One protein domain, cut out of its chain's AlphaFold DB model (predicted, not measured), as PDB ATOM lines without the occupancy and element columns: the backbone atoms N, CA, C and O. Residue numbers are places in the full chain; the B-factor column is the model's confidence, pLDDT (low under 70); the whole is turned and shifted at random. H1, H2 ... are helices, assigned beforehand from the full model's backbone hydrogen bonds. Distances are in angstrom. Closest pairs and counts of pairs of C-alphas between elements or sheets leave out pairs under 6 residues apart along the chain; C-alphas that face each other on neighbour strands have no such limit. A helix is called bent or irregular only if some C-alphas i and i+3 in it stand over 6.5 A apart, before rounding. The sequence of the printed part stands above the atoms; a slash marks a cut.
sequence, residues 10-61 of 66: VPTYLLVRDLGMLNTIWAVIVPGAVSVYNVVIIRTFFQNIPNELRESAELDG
ATOM      1  N   VAL A  10     -16.678  41.075   9.698       93.31
ATOM      2  CA  VAL A  10     -16.408  41.958   8.550       93.31
ATOM      3  C   VAL A  10     -15.388  43.058   8.888       93.31
ATOM      4  O   VAL A  10     -14.359  43.113   8.218       93.31
ATOM      5  N   PRO A  11     -15.562  43.884   9.938       91.19
ATOM      6  CA  PRO A  11     -14.554  44.871  10.331       91.19
ATOM      7  C   PRO A  11     -13.214  44.250  10.724       91.19
ATOM      8  O   PRO A  11     -12.171  44.819  10.424       91.19
ATOM      9  N   THR A  12     -13.222  43.068  11.350       89.75
ATOM     10  CA  THR A  12     -11.979  42.361  11.699       89.75
ATOM     11  C   THR A  12     -11.222  41.931  10.442       89.75
ATOM     12  O   THR A  12     -10.012  42.114  10.359       89.75
ATOM     13  N   TYR A  13     -11.931  41.415   9.435       92.19
ATOM     14  CA  TYR A  13     -11.341  41.061   8.148       92.19
ATOM     15  C   TYR A  13     -10.763  42.284   7.422       92.19
ATOM     16  O   TYR A  13      -9.635  42.227   6.932       92.19
ATOM     17  N   LEU A  14     -11.505  43.397   7.390       94.44
ATOM     18  CA  LEU A  14     -11.032  44.645   6.785       94.44
ATOM     19  C   LEU A  14      -9.758  45.147   7.476       94.44
ATOM     20  O   LEU A  14      -8.805  45.491   6.792       94.44
ATOM     21  N   LEU A  15      -9.692  45.083   8.807       92.69
ATOM     22  CA  LEU A  15      -8.502  45.459   9.574       92.69
ATOM     23  C   LEU A  15      -7.287  44.589   9.200       92.69
ATOM     24  O   LEU A  15      -6.221  45.117   8.895       92.69
ATOM     25  N   VAL A  16      -7.441  43.260   9.156       94.38
ATOM     26  CA  VAL A  16      -6.355  42.337   8.760       94.38
ATOM     27  C   VAL A  16      -5.895  42.589   7.319       94.38
ATOM     28  O   VAL A  16      -4.700  42.487   7.021       94.38
ATOM     29  N   ARG A  17      -6.824  42.950   6.425       93.94
ATOM     30  CA  ARG A  17      -6.508  43.373   5.057       93.94
ATOM     31  C   ARG A  17      -5.719  44.671   5.025       93.94
ATOM     32  O   ARG A  17      -4.707  44.730   4.334       93.94
ATOM     33  N   ASP A  18      -6.162  45.678   5.760       96.00
ATOM     34  CA  ASP A  18      -5.552  47.007   5.748       96.00
ATOM     35  C   ASP A  18      -4.166  46.996   6.428       96.00
ATOM     36  O   ASP A  18      -3.292  47.780   6.064       96.00
ATOM     37  N   LEU A  19      -3.912  46.036   7.328       94.81
ATOM     38  CA  LEU A  19      -2.579  45.727   7.864       94.81
ATOM     39  C   LEU A  19      -1.673  44.946   6.889       94.81
ATOM     40  O   LEU A  19      -0.526  44.657   7.227       94.81
ATOM     41  N   GLY A  20      -2.158  44.564   5.703       94.50
ATOM     42  CA  GLY A  20      -1.375  43.828   4.704       94.50
ATOM     43  C   GLY A  20      -1.049  42.383   5.099       94.50
ATOM     44  O   GLY A  20      -0.124  41.787   4.556       94.50
ATOM     45  N   MET A  21      -1.792  41.806   6.045       95.81
ATOM     46  CA  MET A  21      -1.471  40.500   6.634       95.81
ATOM     47  C   MET A  21      -2.137  39.325   5.907       95.81
ATOM     48  O   MET A  21      -1.899  38.170   6.272       95.81
ATOM     49  N   LEU A  22      -2.972  39.587   4.894       94.38
ATOM     50  CA  LEU A  22      -3.660  38.536   4.137       94.38
ATOM     51  C   LEU A  22      -2.668  37.541   3.528       94.38
ATOM     52  O   LEU A  22      -1.593  37.913   3.069       94.38
ATOM     53  N   ASN A  23      -3.064  36.266   3.505       94.31
ATOM     54  CA  ASN A  23      -2.254  35.138   3.029       94.31
ATOM     55  C   ASN A  23      -0.970  34.875   3.837       94.31
ATOM     56  O   ASN A  23      -0.092  34.149   3.377       94.31
ATOM     57  N   THR A  24      -0.864  35.418   5.052       94.50
ATOM     58  CA  THR A  24       0.222  35.100   5.987       94.50
ATOM     59  C   THR A  24      -0.318  34.380   7.219       94.50
ATOM     60  O   THR A  24      -1.480  34.546   7.593       94.50
ATOM     61  N   ILE A  25       0.538  33.618   7.905       93.94
ATOM     62  CA  ILE A  25       0.182  32.969   9.178       93.94
ATOM     63  C   ILE A  25      -0.255  33.985  10.247       93.94
ATOM     64  O   ILE A  25      -1.069  33.687  11.124       93.94
ATOM     65  N   TRP A  26       0.228  35.224  10.139       94.00
ATOM     66  CA  TRP A  26      -0.091  36.299  11.065       94.00
ATOM     67  C   TRP A  26      -1.555  36.728  11.003       94.00
ATOM     68  O   TRP A  26      -2.088  37.145  12.029       94.00
ATOM     69  N   ALA A  27      -2.231  36.557   9.858       93.00
ATOM     70  CA  ALA A  27      -3.674  36.788   9.751       93.00
ATOM     71  C   ALA A  27      -4.494  35.884  10.684       93.00
ATOM     72  O   ALA A  27      -5.629  36.221  11.010       93.00
ATOM     73  N   VAL A  28      -3.929  34.754  11.120       90.94
ATOM     74  CA  VAL A  28      -4.573  33.816  12.046       90.94
ATOM     75  C   VAL A  28      -4.111  34.061  13.480       90.94
ATOM     76  O   VAL A  28      -4.934  34.134  14.389       90.94
ATOM     77  N   ILE A  29      -2.800  34.216  13.689       92.75
ATOM     78  CA  ILE A  29      -2.219  34.322  15.036       92.75
ATOM     79  C   ILE A  29      -2.580  35.655  15.698       92.75
ATOM     80  O   ILE A  29      -3.042  35.676  16.836       92.75
ATOM     81  N   VAL A  30      -2.380  36.777  15.004       92.38
ATOM     82  CA  VAL A  30      -2.430  38.111  15.624       92.38
ATOM     83  C   VAL A  30      -3.831  38.509  16.095       92.38
ATOM     84  O   VAL A  30      -3.936  38.980  17.228       92.38
ATOM     85  N   PRO A  31      -4.923  38.298  15.328       89.06
ATOM     86  CA  PRO A  31      -6.254  38.718  15.774       89.06
ATOM     87  C   PRO A  31      -6.721  38.050  17.074       89.06
ATOM     88  O   PRO A  31      -7.532  38.627  17.800       89.06
ATOM     89  N   GLY A  32      -6.216  36.847  17.370       86.31
ATOM     90  CA  GLY A  32      -6.532  36.078  18.577       86.31
ATOM     91  C   GLY A  32      -5.424  36.053  19.633       86.31
ATOM     92  O   GLY A  32      -5.607  35.414  20.666       86.31
ATOM     93  N   ALA A  33      -4.290  36.725  19.404       91.12
ATOM     94  CA  ALA A  33      -3.105  36.612  20.260       91.12
ATOM     95  C   ALA A  33      -3.325  37.125  21.693       91.12
ATOM     96  O   ALA A  33      -2.644  36.687  22.618       91.12
ATOM     97  N   VAL A  34      -4.274  38.045  21.889       89.62
ATOM     98  CA  VAL A  34      -4.578  38.627  23.199       89.62
ATOM     99  C   VAL A  34      -6.051  38.436  23.533       89.62
ATOM    100  O   VAL A  34      -6.941  38.952  22.857       89.62
ATOM    101  N   SER A  35      -6.304  37.734  24.637       89.25
ATOM    102  CA  SER A  35      -7.629  37.613  25.244       89.25
ATOM    103  C   SER A  35      -7.770  38.618  26.380       89.25
ATOM    104  O   SER A  35      -7.057  38.538  27.380       89.25
ATOM    105  N   VAL A  36      -8.723  39.545  26.261       88.62
ATOM    106  CA  VAL A  36      -8.974  40.552  27.306       88.62
ATOM    107  C   VAL A  36      -9.426  39.906  28.616       88.62
ATOM    108  O   VAL A  36      -9.054  40.377  29.683       88.62
ATOM    109  N   TYR A  37     -10.143  38.781  28.552       89.50
ATOM    110  CA  TYR A  37     -10.501  38.004  29.740       89.50
ATOM    111  C   TYR A  37      -9.256  37.517  30.498       89.50
ATOM    112  O   TYR A  37      -9.147  37.719  31.706       89.50
ATOM    113  N   ASN A  38      -8.273  36.969  29.777       92.12
ATOM    114  CA  ASN A  38      -7.019  36.519  30.382       92.12
ATOM    115  C   ASN A  38      -6.234  37.701  30.969       92.12
ATOM    116  O   ASN A  38      -5.681  37.580  32.058       92.12
ATOM    117  N   VAL A  39      -6.232  38.858  30.297       92.25
ATOM    118  CA  VAL A  39      -5.599  40.084  30.819       92.25
ATOM    119  C   VAL A  39      -6.247  40.528  32.131       92.25
ATOM    120  O   VAL A  39      -5.536  40.903  33.061       92.25
ATOM    121  N   VAL A  40      -7.578  40.464  32.237       92.88
ATOM    122  CA  VAL A  40      -8.286  40.803  33.480       92.88
ATOM    123  C   VAL A  40      -7.890  39.852  34.606       92.88
ATOM    124  O   VAL A  40      -7.557  40.338  35.682       92.88
ATOM    125  N   ILE A  41      -7.858  38.538  34.359       94.00
ATOM    126  CA  ILE A  41      -7.429  37.543  35.360       94.00
ATOM    127  C   ILE A  41      -5.995  37.803  35.819       94.00
ATOM    128  O   ILE A  41      -5.714  37.804  37.013       94.00
ATOM    129  N   ILE A  42      -5.079  38.025  34.878       95.50
ATOM    130  CA  ILE A  42      -3.669  38.257  35.200       95.50
ATOM    131  C   ILE A  42      -3.522  39.537  36.025       95.50
ATOM    132  O   ILE A  42      -2.829  39.546  37.039       95.50
ATOM    133  N   ARG A  43      -4.214  40.613  35.639       94.19
ATOM    134  CA  ARG A  43      -4.192  41.875  36.382       94.19
ATOM    135  C   ARG A  43      -4.715  41.700  37.803       94.19
ATOM    136  O   ARG A  43      -4.073  42.182  38.732       94.19
ATOM    137  N   THR A  44      -5.859  41.040  37.981       94.69
ATOM    138  CA  THR A  44      -6.419  40.827  39.322       94.69
ATOM    139  C   THR A  44      -5.523  39.919  40.151       94.69
ATOM    140  O   THR A  44      -5.326  40.191  41.329       94.69
ATOM    141  N   PHE A  45      -4.920  38.889  39.555       95.06
ATOM    142  CA  PHE A  45      -3.936  38.045  40.229       95.06
ATOM    143  C   PHE A  45      -2.752  38.865  40.759       95.06
ATOM    144  O   PHE A  45      -2.495  38.838  41.959       95.06
ATOM    145  N   PHE A  46      -2.094  39.659  39.907       93.38
ATOM    146  CA  PHE A  46      -0.955  40.487  40.321       93.38
ATOM    147  C   PHE A  46      -1.332  41.568  41.344       93.38
ATOM    148  O   PHE A  46      -0.531  41.878  42.215       93.38
ATOM    149  N   GLN A  47      -2.550  42.114  41.287       93.81
ATOM    150  CA  GLN A  47      -3.037  43.078  42.285       93.81
ATOM    151  C   GLN A  47      -3.277  42.467  43.672       93.81
ATOM    152  O   GLN A  47      -3.286  43.202  44.653       93.81
ATOM    153  N   ASN A  48      -3.490  41.151  43.759       94.12
ATOM    154  CA  ASN A  48      -3.663  40.454  45.035       94.12
ATOM    155  C   ASN A  48      -2.327  40.050  45.684       94.12
ATOM    156  O   ASN A  48      -2.332  39.536  46.802       94.12
ATOM    157  N   ILE A  49      -1.194  40.242  45.001       93.44
ATOM    158  CA  ILE A  49       0.125  39.940  45.564       93.44
ATOM    159  C   ILE A  49       0.503  41.039  46.575       93.44
ATOM    160  O   ILE A  49       0.344  42.220  46.263       93.44
ATOM    161  N   PRO A  50       1.013  40.678  47.769       93.00
ATOM    162  CA  PRO A  50       1.447  41.649  48.771       93.00
ATOM    163  C   PRO A  50       2.555  42.576  48.240       93.00
ATOM    164  O   PRO A  50       3.521  42.121  47.622       93.00
ATOM    165  N   ASN A  51       2.429  43.883  48.491       91.19
ATOM    166  CA  ASN A  51       3.387  44.890  48.016       91.19
ATOM    167  C   ASN A  51       4.756  44.767  48.696       91.19
ATOM    168  O   ASN A  51       5.768  45.150  48.112       91.19
ATOM    169  N   GLU A  52       4.793  44.197  49.896       92.44
ATOM    170  CA  GLU A  52       5.992  43.992  50.708       92.44
ATOM    171  C   GLU A  52       6.997  43.077  49.996       92.44
ATOM    172  O   GLU A  52       8.207  43.244  50.136       92.44
ATOM    173  N   LEU A  53       6.509  42.131  49.186       90.06
ATOM    174  CA  LEU A  53       7.365  41.264  48.371       90.06
ATOM    175  C   LEU A  53       8.100  42.053  47.286       90.06
ATOM    176  O   LEU A  53       9.273  41.793  47.028       90.06
ATOM    177  N   ARG A  54       7.430  43.036  46.673       90.44
ATOM    178  CA  ARG A  54       8.050  43.921  45.681       90.44
ATOM    179  C   ARG A  54       9.097  44.816  46.338       90.44
ATOM    180  O   ARG A  54      10.200  44.922  45.823       90.44
ATOM    181  N   GLU A  55       8.773  45.411  47.483       89.06
ATOM    182  CA  GLU A  55       9.716  46.246  48.240       89.06
ATOM    183  C   GLU A  55      10.940  45.447  48.702       89.06
ATOM    184  O   GLU A  55      12.063  45.932  48.610       89.06
ATOM    185  N   SER A  56      10.748  44.194  49.120       92.38
ATOM    186  CA  SER A  56      11.858  43.309  49.494       92.38
ATOM    187  C   SER A  56      12.747  42.979  48.290       92.38
ATOM    188  O   SER A  56      13.965  43.061  48.394       92.38
ATOM    189  N   ALA A  57      12.154  42.694  47.125       90.81
ATOM    190  CA  ALA A  57      12.910  42.468  45.895       90.81
ATOM    191  C   ALA A  57      13.701  43.717  45.461       90.81
ATOM    192  O   ALA A  57      14.844  43.599  45.024       90.81
ATOM    193  N   GLU A  58      13.127  44.915  45.611       91.38
ATOM    194  CA  GLU A  58      13.823  46.183  45.347       91.38
ATOM    195  C   GLU A  58      15.005  46.398  46.313       91.38
ATOM    196  O   GLU A  58      16.075  46.832  45.880       91.38
ATOM    197  N   LEU A  59      14.850  46.051  47.598       91.50
ATOM    198  CA  LEU A  59      15.933  46.093  48.591       91.50
ATOM    199  C   LEU A  59      17.049  45.079  48.288       91.50
ATOM    200  O   LEU A  59      18.224  45.404  48.467       91.50
ATOM    201  N   ASP A  60      16.693  43.900  47.775       90.81
ATOM    202  CA  ASP A  60      17.634  42.868  47.314       90.81
ATOM    203  C   ASP A  60      18.330  43.239  45.984       90.81
ATOM    204  O   ASP A  60      19.204  42.514  45.502       90.81
ATOM    205  N   GLY A  61      17.985  44.392  45.397       89.88
ATOM    206  CA  GLY A  61      18.590  44.922  44.175       89.88
ATOM    207  C   GLY A  61      17.979  44.386  42.878       89.88
ATOM    208  O   GLY A  61      18.556  44.597  41.808       89.88
TER     209      GLY A  61
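Overview. This is residues 10 to 61 of the 66 residues of the protein "Sugar ABC transporter permease" of Virgibacillus sp. 7505 (UniProt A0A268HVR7). This is an open, stretched-out string of four helices rather than a folded body: H1 and H2 fold back on each other as a small helical hairpin, and from there a long arm, made by H3 and then H4, sticks out as residues 32 to 61. H3 runs along the longest axis, while H1 at one end and H4 at the other lie across it, so the outline is like a wide bracket with no core in its middle. The printed part has 52 residues with four named helices, in the order H1, H2, H3, H4, and no named strand; its class is all helix. The whole is extended, with a radius of gyration of the C-alphas of 18.8 A, and the C-alphas span 50 by 23 by 15 A along their three main axes, a length to which the free arm adds most of its reach.

Along the chain. Start at C-alpha 10, printed at (-16.408, 41.958, 8.550); from there H1 runs through residues 10 to 18, from Val 10 to Asp 18, and is 12.3 A long from first to last C-alpha. Read on past the seven residues between them to Trp 26, where H2 begins; it holds residues 26 to 32 and is 9.9 A long. H2 is neither bent nor irregular, but only just: the C-alphas of Val 28 and Pro 31 are 6.4 A apart. Next find C-alpha 36 at (-8.974, 40.552, 27.306), the first of H3, which takes in residues 36 to 47; with 12 residues it is the longest helix, 16.3 A from first to last C-alpha. H4 follows as residues 51 to 59, from Asn 51 to Leu 59, and measures 12.6 A; it ends at C-alpha 59, printed at (15.933, 46.093, 48.591).

Arrangement. Look first at H1 and H2, which only just touch, with 3 pairs of C-alphas within 8 A. Their closest C-alphas are those of Val 16 and Ala 27, 6.2 A apart. The two helices run opposite ways at a steep tilt of 44 degrees, and their centres are 11.4 A apart; they form a helical hairpin. Moving outward, you come to H3, which touches no helix: it is apart from H1, and also from H2, the helix before it in the chain. H4 touches no helix either; it is apart from H1, from H2 and from H3. Residues 32 to 61 stand free, of which 36 to 47 belong to H3 and 51 to 59 to H4. Trace the backbone O and N atoms and you will find every O i to N i+4 pair within hydrogen-bond range in H1, H3 and H4. In H2, 1 of 3 such pairs is within range, beside 2 of 4 pairs from O i to N i+3.

Size, cuts and confidence. The two C-alphas farthest apart are those of Val 10 and Leu 59, 51.6 A from each other. From the first printed C-alpha, that of Val 10, to the last, that of Gly 61, the distance is 50.0 A. The printed part runs from residue 10 to residue 61 of a full chain of 66 residues and has no cut. No link is long: H1 to H2 is a short link, and the links H2 to H3 and H3 to H4 are tight, with 3 residues each. In the B-factor column of this model the mean pLDDT of the printed part is 92.4, and no printed residue is under 70.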